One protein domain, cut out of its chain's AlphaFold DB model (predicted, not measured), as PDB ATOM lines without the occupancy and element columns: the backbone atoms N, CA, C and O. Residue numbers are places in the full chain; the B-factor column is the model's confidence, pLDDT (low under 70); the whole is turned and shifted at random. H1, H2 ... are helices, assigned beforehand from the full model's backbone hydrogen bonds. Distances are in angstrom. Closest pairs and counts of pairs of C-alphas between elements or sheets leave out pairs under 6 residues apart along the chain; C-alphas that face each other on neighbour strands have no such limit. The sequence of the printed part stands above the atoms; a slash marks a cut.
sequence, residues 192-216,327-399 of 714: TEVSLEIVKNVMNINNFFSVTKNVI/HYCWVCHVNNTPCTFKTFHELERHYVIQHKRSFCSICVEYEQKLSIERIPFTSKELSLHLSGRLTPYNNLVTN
ATOM      1  N   THR A 192      47.221 118.657  62.085       72.23
ATOM      2  CA  THR A 192      47.032 117.538  61.154       72.23
ATOM      3  C   THR A 192      48.293 117.138  60.388       72.23
ATOM      4  O   THR A 192      48.568 115.950  60.282       72.23
ATOM      5  N   GLU A 193      49.076 118.085  59.870       75.98
ATOM      6  CA  GLU A 193      50.320 117.809  59.136       75.98
ATOM      7  C   GLU A 193      51.366 117.185  60.062       75.98
ATOM      8  O   GLU A 193      51.977 116.177  59.713       75.98
ATOM      9  N   VAL A 194      51.504 117.707  61.288       76.84
ATOM     10  CA  VAL A 194      52.389 117.107  62.297       76.84
ATOM     11  C   VAL A 194      51.871 115.727  62.722       76.84
ATOM     12  O   VAL A 194      52.673 114.811  62.875       76.84
ATOM     13  N   SER A 195      50.554 115.544  62.887       77.67
ATOM     14  CA  SER A 195      49.958 114.227  63.179       77.67
ATOM     15  C   SER A 195      50.249 113.216  62.057       77.67
ATOM     16  O   SER A 195      50.670 112.095  62.340       77.67
ATOM     17  N   LEU A 196      50.123 113.613  60.787       77.71
ATOM     18  CA  LEU A 196      50.460 112.777  59.626       77.71
ATOM     19  C   LEU A 196      51.962 112.472  59.530       77.71
ATOM     20  O   LEU A 196      52.333 111.363  59.154       77.71
ATOM     21  N   GLU A 197      52.839 113.412  59.880       77.78
ATOM     22  CA  GLU A 197      54.285 113.175  59.843       77.78
ATOM     23  C   GLU A 197      54.752 112.273  60.998       77.78
ATOM     24  O   GLU A 197      55.614 111.418  60.801       77.78
ATOM     25  N   ILE A 198      54.132 112.365  62.181       77.35
ATOM     26  CA  ILE A 198      54.314 111.366  63.250       77.35
ATOM     27  C   ILE A 198      53.882 109.985  62.751       77.35
ATOM     28  O   ILE A 198      54.631 109.031  62.918       77.35
ATOM     29  N   VAL A 199      52.711 109.869  62.114       74.28
ATOM     30  CA  VAL A 199      52.208 108.599  61.557       74.28
ATOM     31  C   VAL A 199      53.186 108.002  60.563       74.28
ATOM     32  O   VAL A 199      53.538 106.832  60.698       74.28
ATOM     33  N   LYS A 200      53.666 108.799  59.600       76.06
ATOM     34  CA  LYS A 200      54.684 108.347  58.649       76.06
ATOM     35  C   LYS A 200      55.924 107.864  59.379       76.06
ATOM     36  O   LYS A 200      56.396 106.792  59.042       76.06
ATOM     37  N   ASN A 201      56.435 108.603  60.363       73.47
ATOM     38  CA  ASN A 201      57.634 108.216  61.107       73.47
ATOM     39  C   ASN A 201      57.428 106.965  61.977       73.47
ATOM     40  O   ASN A 201      58.336 106.148  62.055       73.47
ATOM     41  N   VAL A 202      56.239 106.766  62.557       73.00
ATOM     42  CA  VAL A 202      55.882 105.565  63.334       73.00
ATOM     43  C   VAL A 202      55.707 104.341  62.424       73.00
ATOM     44  O   VAL A 202      56.276 103.292  62.707       73.00
ATOM     45  N   MET A 203      55.010 104.470  61.289       68.35
ATOM     46  CA  MET A 203      54.974 103.424  60.249       68.35
ATOM     47  C   MET A 203      56.381 103.124  59.708       68.35
ATOM     48  O   MET A 203      56.728 101.980  59.435       68.35
ATOM     49  N   ASN A 204      57.209 104.160  59.573       66.49
ATOM     50  CA  ASN A 204      58.568 104.082  59.059       66.49
ATOM     51  C   ASN A 204      59.635 103.950  60.154       66.49
ATOM     52  O   ASN A 204      60.782 104.280  59.876       66.49
ATOM     53  N   ILE A 205      59.343 103.424  61.351       64.78
ATOM     54  CA  ILE A 205      60.385 103.170  62.373       64.78
ATOM     55  C   ILE A 205      61.520 102.338  61.767       64.78
ATOM     56  O   ILE A 205      62.691 102.712  61.823       64.78
ATOM     57  N   ASN A 206      61.154 101.278  61.054       53.52
ATOM     58  CA  ASN A 206      62.071 100.414  60.316       53.52
ATOM     59  C   ASN A 206      62.813 101.128  59.168       53.52
ATOM     60  O   ASN A 206      63.942 100.781  58.835       53.52
ATOM     61  N   ASN A 207      62.193 102.151  58.583       49.31
ATOM     62  CA  ASN A 207      62.733 102.940  57.476       49.31
ATOM     63  C   ASN A 207      63.673 104.061  57.953       49.31
ATOM     64  O   ASN A 207      64.619 104.406  57.245       49.31
ATOM     65  N   PHE A 208      63.423 104.612  59.144       48.81
ATOM     66  CA  PHE A 208      64.228 105.645  59.791       48.81
ATOM     67  C   PHE A 208      65.465 105.049  60.480       48.81
ATOM     68  O   PHE A 208      66.533 105.656  60.460       48.81
ATOM     69  N   PHE A 209      65.356 103.825  61.013       52.05
ATOM     70  CA  PHE A 209      66.484 103.054  61.562       52.05
ATOM     71  C   PHE A 209      67.158 102.112  60.560       52.05
ATOM     72  O   PHE A 209      67.921 101.228  60.952       52.05
ATOM     73  N   SER A 210      66.995 102.375  59.261       52.67
ATOM     74  CA  SER A 210      68.017 102.008  58.285       52.67
ATOM     75  C   SER A 210      69.254 102.880  58.546       52.67
ATOM     76  O   SER A 210      69.489 103.903  57.902       52.67
ATOM     77  N   VAL A 211      70.050 102.478  59.546       48.48
ATOM     78  CA  VAL A 211      71.337 103.108  59.914       48.48
ATOM     79  C   VAL A 211      72.272 103.161  58.697       48.48
ATOM     80  O   VAL A 211      73.171 103.995  58.618       48.48
ATOM     81  N   THR A 212      72.032 102.282  57.725       47.41
ATOM     82  CA  THR A 212      72.779 102.144  56.482       47.41
ATOM     83  C   THR A 212      72.266 103.020  55.339       47.41
ATOM     84  O   THR A 212      73.089 103.375  54.510       47.41
ATOM     85  N   LYS A 213      70.998 103.463  55.277       49.31
ATOM     86  CA  LYS A 213      70.476 104.265  54.139       49.31
ATOM     87  C   LYS A 213      71.280 105.532  53.828       49.31
ATOM     88  O   LYS A 213      71.324 105.972  52.686       49.31
ATOM     89  N   ASN A 214      71.927 106.109  54.844       44.91
ATOM     90  CA  ASN A 214      72.787 107.291  54.719       44.91
ATOM     91  C   ASN A 214      74.296 106.965  54.644       44.91
ATOM     92  O   ASN A 214      75.108 107.884  54.563       44.91
ATOM     93  N   VAL A 215      74.678 105.685  54.710       49.82
ATOM     94  CA  VAL A 215      76.072 105.191  54.797       49.82
ATOM     95  C   VAL A 215      76.422 104.245  53.636       49.82
ATOM     96  O   VAL A 215      77.558 104.231  53.177       49.82
ATOM     97  N   ILE A 216      75.448 103.477  53.148       51.48
ATOM     98  CA  ILE A 216      75.540 102.480  52.080       51.48
ATOM     99  C   ILE A 216      74.364 102.752  51.120       51.48
ATOM    100  O   ILE A 216      73.257 102.269  51.367       51.48
ATOM    101  N   HIS A 327      63.612 106.244  74.427       89.82
ATOM    102  CA  HIS A 327      62.429 107.073  74.620       89.82
ATOM    103  C   HIS A 327      62.598 108.351  73.789       89.82
ATOM    104  O   HIS A 327      63.256 109.299  74.220       89.82
ATOM    105  N   TYR A 328      62.057 108.341  72.570       85.81
ATOM    106  CA  TYR A 328      62.282 109.374  71.557       85.81
ATOM    107  C   TYR A 328      61.042 110.232  71.294       85.81
ATOM    108  O   TYR A 328      59.920 109.720  71.266       85.81
ATOM    109  N   CYS A 329      61.232 111.536  71.068       90.06
ATOM    110  CA  CYS A 329      60.139 112.418  70.670       90.06
ATOM    111  C   CYS A 329      60.112 112.677  69.156       90.06
ATOM    112  O   CYS A 329      60.967 113.374  68.606       90.06
ATOM    113  N   TRP A 330      59.056 112.195  68.501       83.59
ATOM    114  CA  TRP A 330      58.826 112.372  67.067       83.59
ATOM    115  C   TRP A 330      58.559 113.824  66.665       83.59
ATOM    116  O   TRP A 330      59.024 114.263  65.618       83.59
ATOM    117  N   VAL A 331      57.858 114.601  67.499       84.91
ATOM    118  CA  VAL A 331      57.563 116.014  67.198       84.91
ATOM    119  C   VAL A 331      58.837 116.855  67.262       84.91
ATOM    120  O   VAL A 331      59.119 117.622  66.345       84.91
ATOM    121  N   CYS A 332      59.644 116.669  68.307       87.86
ATOM    122  CA  CYS A 332      60.950 117.312  68.424       87.86
ATOM    123  C   CYS A 332      61.901 116.901  67.284       87.86
ATOM    124  O   CYS A 332      62.633 117.745  66.771       87.86
ATOM    125  N   HIS A 333      61.832 115.652  66.807       81.97
ATOM    126  CA  HIS A 333      62.574 115.232  65.617       81.97
ATOM    127  C   HIS A 333      62.168 115.995  64.347       81.97
ATOM    128  O   HIS A 333      63.029 116.591  63.703       81.97
ATOM    129  N   VAL A 334      60.868 116.025  64.023       80.32
ATOM    130  CA  VAL A 334      60.323 116.762  62.862       80.32
ATOM    131  C   VAL A 334      60.670 118.257  62.938       80.32
ATOM    132  O   VAL A 334      60.948 118.888  61.920       80.32
ATOM    133  N   ASN A 335      60.755 118.811  64.149       80.95
ATOM    134  CA  ASN A 335      61.149 120.198  64.405       80.95
ATOM    135  C   ASN A 335      62.680 120.437  64.412       80.95
ATOM    136  O   ASN A 335      63.121 121.509  64.831       80.95
ATOM    137  N   ASN A 336      63.497 119.474  63.966       79.18
ATOM    138  CA  ASN A 336      64.971 119.517  63.954       79.18
ATOM    139  C   ASN A 336      65.640 119.702  65.337       79.18
ATOM    140  O   ASN A 336      66.800 120.105  65.420       79.18
ATOM    141  N   THR A 337      64.944 119.376  66.428       83.83
ATOM    142  CA  THR A 337      65.453 119.424  67.811       83.83
ATOM    143  C   THR A 337      65.329 118.049  68.484       83.83
ATOM    144  O   THR A 337      64.562 117.886  69.433       83.83
ATOM    145  N   PRO A 338      66.050 117.018  67.994       81.63
ATOM    146  CA  PRO A 338      65.900 115.648  68.476       81.63
ATOM    147  C   PRO A 338      66.231 115.545  69.970       81.63
ATOM    148  O   PRO A 338      67.309 115.945  70.408       81.63
ATOM    149  N   CYS A 339      65.312 114.974  70.749       86.09
ATOM    150  CA  CYS A 339      65.475 114.774  72.184       86.09
ATOM    151  C   CYS A 339      65.209 113.312  72.572       86.09
ATOM    152  O   CYS A 339      64.315 112.645  72.044       86.09
ATOM    153  N   THR A 340      66.032 112.816  73.494       87.12
ATOM    154  CA  THR A 340      65.997 111.451  74.022       87.12
ATOM    155  C   THR A 340      65.876 111.510  75.540       87.12
ATOM    156  O   THR A 340      66.509 112.343  76.193       87.12
ATOM    157  N   PHE A 341      65.058 110.631  76.113       90.36
ATOM    158  CA  PHE A 341      64.783 110.590  77.552       90.36
ATOM    159  C   PHE A 341      65.276 109.283  78.170       90.36
ATOM    160  O   PHE A 341      65.433 108.276  77.475       90.36
ATOM    161  N   LYS A 342      65.529 109.286  79.483       87.69
ATOM    162  CA  LYS A 342      65.994 108.092  80.211       87.69
ATOM    163  C   LYS A 342      64.851 107.162  80.588       87.69
ATOM    164  O   LYS A 342      65.086 105.976  80.788       87.69
ATOM    165  N   THR A 343      63.638 107.697  80.709       90.86
ATOM    166  CA  THR A 343      62.438 106.936  81.075       90.86
ATOM    167  C   THR A 343      61.246 107.316  80.199       90.86
ATOM    168  O   THR A 343      61.162 108.431  79.679       90.86
ATOM    169  N   PHE A 344      60.277 106.407  80.074       91.83
ATOM    170  CA  PHE A 344      59.031 106.688  79.355       91.83
ATOM    171  C   PHE A 344      58.220 107.822  80.011       91.83
ATOM    172  O   PHE A 344      57.661 108.658  79.309       91.83
ATOM    173  N   HIS A 345      58.232 107.922  81.345       92.75
ATOM    174  CA  HIS A 345      57.561 109.000  82.081       92.75
ATOM    175  C   HIS A 345      58.180 110.385  81.784       92.75
ATOM    176  O   HIS A 345      57.470 111.393  81.731       92.75
ATOM    177  N   GLU A 346      59.498 110.483  81.587       93.49
ATOM    178  CA  GLU A 346      60.133 111.734  81.142       93.49
ATOM    179  C   GLU A 346      59.657 112.139  79.737       93.49
ATOM    180  O   GLU A 346      59.324 113.307  79.520       93.49
ATOM    181  N   LEU A 347      59.559 111.174  78.812       92.93
ATOM    182  CA  LEU A 347      59.045 111.387  77.456       92.93
ATOM    183  C   LEU A 347      57.567 111.811  77.458       92.93
ATOM    184  O   LEU A 347      57.194 112.752  76.760       92.93
ATOM    185  N   GLU A 348      56.725 111.155  78.255       93.02
ATOM    186  CA  GLU A 348      55.310 111.505  78.418       93.02
ATOM    187  C   GLU A 348      55.141 112.933  78.954       93.02
ATOM    188  O   GLU A 348      54.447 113.751  78.344       93.02
ATOM    189  N   ARG A 349      55.859 113.280  80.033       93.41
ATOM    190  CA  ARG A 349      55.886 114.645  80.580       93.41
ATOM    191  C   ARG A 349      56.331 115.663  79.525       93.41
ATOM    192  O   ARG A 349      55.764 116.753  79.451       93.41
ATOM    193  N   HIS A 350      57.324 115.324  78.705       94.00
ATOM    194  CA  HIS A 350      57.786 116.182  77.618       94.00
ATOM    195  C   HIS A 350      56.704 116.415  76.551       94.00
ATOM    196  O   HIS A 350      56.457 117.571  76.206       94.00
ATOM    197  N   TYR A 351      56.007 115.373  76.082       92.52
ATOM    198  CA  TYR A 351      54.904 115.527  75.120       92.52
ATOM    199  C   TYR A 351      53.778 116.424  75.654       92.52
ATOM    200  O   TYR A 351      53.291 117.292  74.919       92.52
ATOM    201  N   VAL A 352      53.412 116.275  76.931       92.59
ATOM    202  CA  VAL A 352      52.367 117.094  77.564       92.59
ATOM    203  C   VAL A 352      52.784 118.566  77.624       92.59
ATOM    204  O   VAL A 352      52.022 119.435  77.199       92.59
ATOM    205  N   ILE A 353      54.001 118.856  78.099       92.36
ATOM    206  CA  ILE A 353      54.480 120.233  78.307       92.36
ATOM    207  C   ILE A 353      54.828 120.930  76.983       92.36
ATOM    208  O   ILE A 353      54.391 122.056  76.750       92.36
ATOM    209  N   GLN A 354      55.622 120.291  76.118       91.00
ATOM    210  CA  GLN A 354      56.204 120.934  74.929       91.00
ATOM    211  C   GLN A 354      55.329 120.814  73.678       91.00
ATOM    212  O   GLN A 354      55.440 121.632  72.765       91.00
ATOM    213  N   HIS A 355      54.462 119.801  73.608       89.43
ATOM    214  CA  HIS A 355      53.707 119.493  72.390       89.43
ATOM    215  C   HIS A 355      52.190 119.461  72.582       89.43
ATOM    216  O   HIS A 355      51.477 119.295  71.595       89.43
ATOM    217  N   LYS A 356      51.688 119.634  73.817       91.15
ATOM    218  CA  LYS A 356      50.255 119.537  74.163       91.15
ATOM    219  C   LYS A 356      49.610 118.245  73.634       91.15
ATOM    220  O   LYS A 356      48.428 118.219  73.280       91.15
ATOM    221  N   ARG A 357      50.414 117.182  73.569       92.36
ATOM    222  CA  ARG A 357      50.020 115.831  73.171       92.36
ATOM    223  C   ARG A 357      50.212 114.879  74.346       92.36
ATOM    224  O   ARG A 357      51.039 115.124  75.218       92.36
ATOM    225  N   SER A 358      49.465 113.789  74.360       92.47
ATOM    226  CA  SER A 358      49.488 112.792  75.432       92.47
ATOM    227  C   SER A 358      49.254 111.400  74.866       92.47
ATOM    228  O   SER A 358      48.533 111.240  73.880       92.47
ATOM    229  N   PHE A 359      49.838 110.383  75.493       92.42
ATOM    230  CA  PHE A 359      49.513 108.993  75.186       92.42
ATOM    231  C   PHE A 359      48.169 108.605  75.822       92.42
ATOM    232  O   PHE A 359      47.722 109.230  76.782       92.42
ATOM    233  N   CYS A 360      47.510 107.577  75.287       92.06
ATOM    234  CA  CYS A 360      46.359 106.976  75.957       92.06
ATOM    235  C   CYS A 360      46.858 106.044  77.067       92.06
ATOM    236  O   CYS A 360      47.559 105.077  76.772       92.06
ATOM    237  N   SER A 361      46.488 106.309  78.324       90.38
ATOM    238  CA  SER A 361      46.894 105.493  79.481       90.38
ATOM    239  C   SER A 361      46.486 104.025  79.327       90.38
ATOM    240  O   SER A 361      47.295 103.132  79.559       90.38
ATOM    241  N   ILE A 362      45.275 103.776  78.822       90.96
ATOM    242  CA  ILE A 362      44.755 102.429  78.561       90.96
ATOM    243  C   ILE A 362      45.633 101.709  77.525       90.96
ATOM    244  O   ILE A 362      46.032 100.567  77.730       90.96
ATOM    245  N   CYS A 363      46.006 102.377  76.430       90.47
ATOM    246  CA  CYS A 363      46.917 101.784  75.451       90.47
ATOM    247  C   CYS A 363      48.332 101.583  76.012       90.47
ATOM    248  O   CYS A 363      48.992 100.607  75.672       90.47
ATOM    249  N   VAL A 364      48.815 102.466  76.891       90.31
ATOM    250  CA  VAL A 364      50.113 102.288  77.561       90.31
ATOM    251  C   VAL A 364      50.127 101.020  78.423       90.31
ATOM    252  O   VAL A 364      51.121 100.296  78.374       90.31
ATOM    253  N   GLU A 365      49.038 100.733  79.141       88.00
ATOM    254  CA  GLU A 365      48.882  99.554  80.008       88.00
ATOM    255  C   GLU A 365      48.663  98.234  79.248       88.00
ATOM    256  O   GLU A 365      49.221  97.204  79.639       88.00
ATOM    257  N   TYR A 366      47.841  98.245  78.191       86.14
ATOM    258  CA  TYR A 366      47.381  97.028  77.507       86.14
ATOM    259  C   TYR A 366      48.093  96.736  76.172       86.14
ATOM    260  O   TYR A 366      48.249  95.563  75.832       86.14
ATOM    261  N   GLU A 367      48.558  97.739  75.413       86.25
ATOM    262  CA  GLU A 367      49.248  97.483  74.139       86.25
ATOM    263  C   GLU A 367      50.715  97.072  74.364       86.25
ATOM    264  O   GLU A 367      51.540  97.842  74.868       86.25
ATOM    265  N   GLN A 368      51.080  95.882  73.880       85.33
ATOM    266  CA  GLN A 368      52.467  95.414  73.784       85.33
ATOM    267  C   GLN A 368      53.214  96.118  72.633       85.33
ATOM    268  O   GLN A 368      53.597  95.510  71.633       85.33
ATOM    269  N   LYS A 369      53.451  97.421  72.796       86.91
ATOM    270  CA  LYS A 369      54.283  98.257  71.918       86.91
ATOM    271  C   LYS A 369      55.542  98.721  72.658       86.91
ATOM    272  O   LYS A 369      55.531  98.865  73.886       86.91
ATOM    273  N   LEU A 370      56.628  99.001  71.941       86.86
ATOM    274  CA  LEU A 370      57.786  99.720  72.493       86.86
ATOM    275  C   LEU A 370      57.472 101.221  72.639       86.86
ATOM    276  O   LEU A 370      56.450 101.713  72.164       86.86
ATOM    277  N   SER A 371      58.328 101.980  73.332       88.33
ATOM    278  CA  SER A 371      58.119 103.434  73.507       88.33
ATOM    279  C   SER A 371      58.094 104.188  72.178       88.33
ATOM    280  O   SER A 371      57.306 105.111  72.009       88.33
ATOM    281  N   ILE A 372      58.939 103.761  71.240       84.97
ATOM    282  CA  ILE A 372      59.119 104.385  69.930       84.97
ATOM    283  C   ILE A 372      57.912 104.189  68.996       84.97
ATOM    284  O   ILE A 372      57.656 105.020  68.132       84.97
ATOM    285  N   GLU A 373      57.122 103.139  69.232       85.11
ATOM    286  CA  GLU A 373      55.945 102.746  68.443       85.11
ATOM    287  C   GLU A 373      54.630 103.369  68.935       85.11
ATOM    288  O   GLU A 373      53.590 103.213  68.296       85.11
ATOM    289  N   ARG A 374      54.639 104.046  70.091       88.02
ATOM    290  CA  ARG A 374      53.437 104.679  70.646       88.02
ATOM    291  C   ARG A 374      53.164 106.015  69.962       88.02
ATOM    292  O   ARG A 374      54.057 106.846  69.808       88.02
ATOM    293  N   ILE A 375      51.898 106.241  69.614       87.06
ATOM    294  CA  ILE A 375      51.440 107.469  68.957       87.06
ATOM    295  C   ILE A 375      50.958 108.474  70.022       87.06
ATOM    296  O   ILE A 375      50.073 108.146  70.813       87.06
ATOM    297  N   PRO A 376      51.530 109.690  70.078       89.78
ATOM    298  CA  PRO A 376      51.078 110.766  70.956       89.78
ATOM    299  C   PRO A 376      49.890 111.515  70.323       89.78
ATOM    300  O   PRO A 376      50.014 112.120  69.258       89.78
ATOM    301  N   PHE A 377      48.741 111.522  70.994       89.43
ATOM    302  CA  PHE A 377      47.499 112.125  70.500       89.43
ATOM    303  C   PHE A 377      47.396 113.607  70.866       89.43
ATOM    304  O   PHE A 377      47.794 114.005  71.963       89.43
ATOM    305  N   THR A 378      46.781 114.429  70.013       90.44
ATOM    306  CA  THR A 378      46.243 115.732  70.450       90.44
ATOM    307  C   THR A 378      45.021 115.530  71.355       90.44
ATOM    308  O   THR A 378      44.361 114.495  71.306       90.44
ATOM    309  N   SER A 379      44.656 116.528  72.169       89.57
ATOM    310  CA  SER A 379      43.491 116.431  73.074       89.57
ATOM    311  C   SER A 379      42.171 116.073  72.352       89.57
ATOM    312  O   SER A 379      41.349 115.324  72.888       89.57
ATOM    313  N   LYS A 380      41.991 116.540  71.105       87.67
ATOM    314  CA  LYS A 380      40.839 116.194  70.252       87.67
ATOM    315  C   LYS A 380      40.898 114.741  69.777       87.67
ATOM    316  O   LYS A 380      39.914 114.019  69.908       87.67
ATOM    317  N   GLU A 381      42.050 114.309  69.263       88.71
ATOM    318  CA  GLU A 381      42.278 112.931  68.805       88.71
ATOM    319  C   GLU A 381      42.117 111.925  69.951       88.71
ATOM    320  O   GLU A 381      41.440 110.917  69.777       88.71
ATOM    321  N   LEU A 382      42.656 112.228  71.139       89.34
ATOM    322  CA  LEU A 382      42.517 111.391  72.333       89.34
ATOM    323  C   LEU A 382      41.050 111.254  72.752       89.34
ATOM    324  O   LEU A 382      40.607 110.166  73.108       89.34
ATOM    325  N   SER A 383      40.275 112.338  72.677       87.43
ATOM    326  CA  SER A 383      38.842 112.309  72.997       87.43
ATOM    327  C   SER A 383      38.045 111.431  72.023       87.43
ATOM    328  O   SER A 383      37.114 110.745  72.447       87.43
ATOM    329  N   LEU A 384      38.417 111.426  70.735       86.41
ATOM    330  CA  LEU A 384      37.821 110.557  69.713       86.41
ATOM    331  C   LEU A 384      38.223 109.089  69.916       86.41
ATOM    332  O   LEU A 384      37.343 108.232  69.991       86.41
ATOM    333  N   HIS A 385      39.515 108.823  70.110       88.57
ATOM    334  CA  HIS A 385      40.081 107.507  70.421       88.57
ATOM    335  C   HIS A 385      39.412 106.868  71.648       88.57
ATOM    336  O   HIS A 385      38.848 105.780  71.558       88.57
ATOM    337  N   LEU A 386      39.354 107.591  72.774       87.82
ATOM    338  CA  LEU A 386      38.659 107.150  73.988       87.82
ATOM    339  C   LEU A 386      37.145 106.986  73.793       87.82
ATOM    340  O   LEU A 386      36.504 106.369  74.635       87.82
ATOM    341  N   SER A 387      36.544 107.560  72.744       84.61
ATOM    342  CA  SER A 387      35.119 107.392  72.414       84.61
ATOM    343  C   SER A 387      34.809 106.195  71.513       84.61
ATOM    344  O   SER A 387      33.657 106.054  71.110       84.61
ATOM    345  N   GLY A 388      35.804 105.363  71.197       81.39
ATOM    346  CA  GLY A 388      35.630 104.225  70.296       81.39
ATOM    347  C   GLY A 388      35.398 104.641  68.837       81.39
ATOM    348  O   GLY A 388      34.757 103.927  68.072       81.39
ATOM    349  N   ARG A 389      35.816 105.859  68.458       80.07
ATOM    350  CA  ARG A 389      35.641 106.399  67.103       80.07
ATOM    351  C   ARG A 389      36.944 106.297  66.334       80.07
ATOM    352  O   ARG A 389      38.009 106.542  66.899       80.07
ATOM    353  N   LEU A 390      36.829 106.017  65.036       76.95
ATOM    354  CA  LEU A 390      37.965 105.937  64.126       76.95
ATOM    355  C   LEU A 390      38.801 107.222  64.198       76.95
ATOM    356  O   LEU A 390      38.344 108.316  63.856       76.95
ATOM    357  N   THR A 391      40.032 107.079  64.676       77.25
ATOM    358  CA  THR A 391      41.039 108.138  64.639       77.25
ATOM    359  C   THR A 391      41.588 108.297  63.215       77.25
ATOM    360  O   THR A 391      41.557 107.335  62.446       77.25
ATOM    361  N   PRO A 392      42.195 109.446  62.849       73.27
ATOM    362  CA  PRO A 392      42.921 109.585  61.575       73.27
ATOM    363  C   PRO A 392      44.116 108.616  61.427       73.27
ATOM    364  O   PRO A 392      44.791 108.614  60.401       73.27
ATOM    365  N   TYR A 393      44.396 107.811  62.455       73.39
ATOM    366  CA  TYR A 393      45.479 106.839  62.529       73.39
ATOM    367  C   TYR A 393      45.062 105.425  62.098       73.39
ATOM    368  O   TYR A 393      45.918 104.539  62.029       73.39
ATOM    369  N   ASN A 394      43.781 105.219  61.761       72.51
ATOM    370  CA  ASN A 394      43.224 103.950  61.288       72.51
ATOM    371  C   ASN A 394      43.701 102.771  62.163       72.51
ATOM    372  O   ASN A 394      43.573 102.819  63.385       72.51
ATOM    373  N   ASN A 395      44.291 101.740  61.555       72.31
ATOM    374  CA  ASN A 395      44.672 100.485  62.209       72.31
ATOM    375  C   ASN A 395      45.955 100.567  63.068       72.31
ATOM    376  O   ASN A 395      46.348  99.565  63.658       72.31
ATOM    377  N   LEU A 396      46.639 101.718  63.147       69.34
ATOM    378  CA  LEU A 396      47.838 101.871  63.998       69.34
ATOM    379  C   LEU A 396      47.514 101.958  65.496       69.34
ATOM    380  O   LEU A 396      48.377 101.745  66.357       69.34
ATOM    381  N   VAL A 397      46.272 102.323  65.796       74.28
ATOM    382  CA  VAL A 397      45.741 102.578  67.129       74.28
ATOM    383  C   VAL A 397      44.512 101.700  67.312       74.28
ATOM    384  O   VAL A 397      43.696 101.572  66.404       74.28
ATOM    385  N   THR A 398      44.356 101.118  68.497       75.69
ATOM    386  CA  THR A 398      43.112 100.444  68.875       75.69
ATOM    387  C   THR A 398      41.965 101.456  68.944       75.69
ATOM    388  O   THR A 398      41.983 102.386  69.746       75.69
ATOM    389  N   ASN A 399      40.954 101.307  68.087       72.80
ATOM    390  CA  ASN A 399      39.784 102.196  68.085       72.80
ATOM    391  C   ASN A 399      38.598 101.605  68.881       72.80
ATOM    392  O   ASN A 399      37.522 102.184  68.866       72.80
TER     393      ASN A 399
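What this domain is: This is residues 192 to 216 and 327 to 399 of the 714 residues of the protein "RING-type domain-containing protein" of Strongyloides stercoralis (UniProt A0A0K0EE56). Helices H1 and H4 and four shorter ones stand mostly separate around a core of loops; H3 packs on H1, and residues 209 to 216 stick out beyond H2 as a tail. The printed part has 98 residues, with six named helices, H1 to H6 in chain order, and no named strand; it is all helix, with under half its residues in named elements. It is compact, radius of gyration of the C-alphas 13.5 A, yet elongated, 45 by 27 by 26 A.

How they stand to each other: Start at H1, residues 192 to 203: it touches H3, residues 330 to 334, the closest C-alphas, Ile 198 and Trp 330, being 6.0 A apart. H2, residues 205 to 208, is close to H1 but not clearly touching, as is H4, residues 344 to 355, to H3; the closest C-alphas are Asn 201 and Phe 208, 7.2 A, and Val 331 and His 355, 7.3 A. H5, residues 361 to 366, and H6, residues 379 to 385, are apart from each other and the other helices. Each O i to N i+4 pair is within hydrogen-bond range in H1, H3, H4, H5 and H6; H2 is too short for one.

Where its parts are: Find C-alpha 192 at (47.032, 117.538, 61.154); H1 runs 16.2 A from there. H4 runs 15.5 A; H6 ends at (40.081, 107.507, 70.421).

The domain as a whole: Residues 217 to 326 are not printed; C-alphas 216 and 327 are 26.5 A apart. H5 to H6 is a long link. Residues 203 to 216 and 396 have pLDDT under 70.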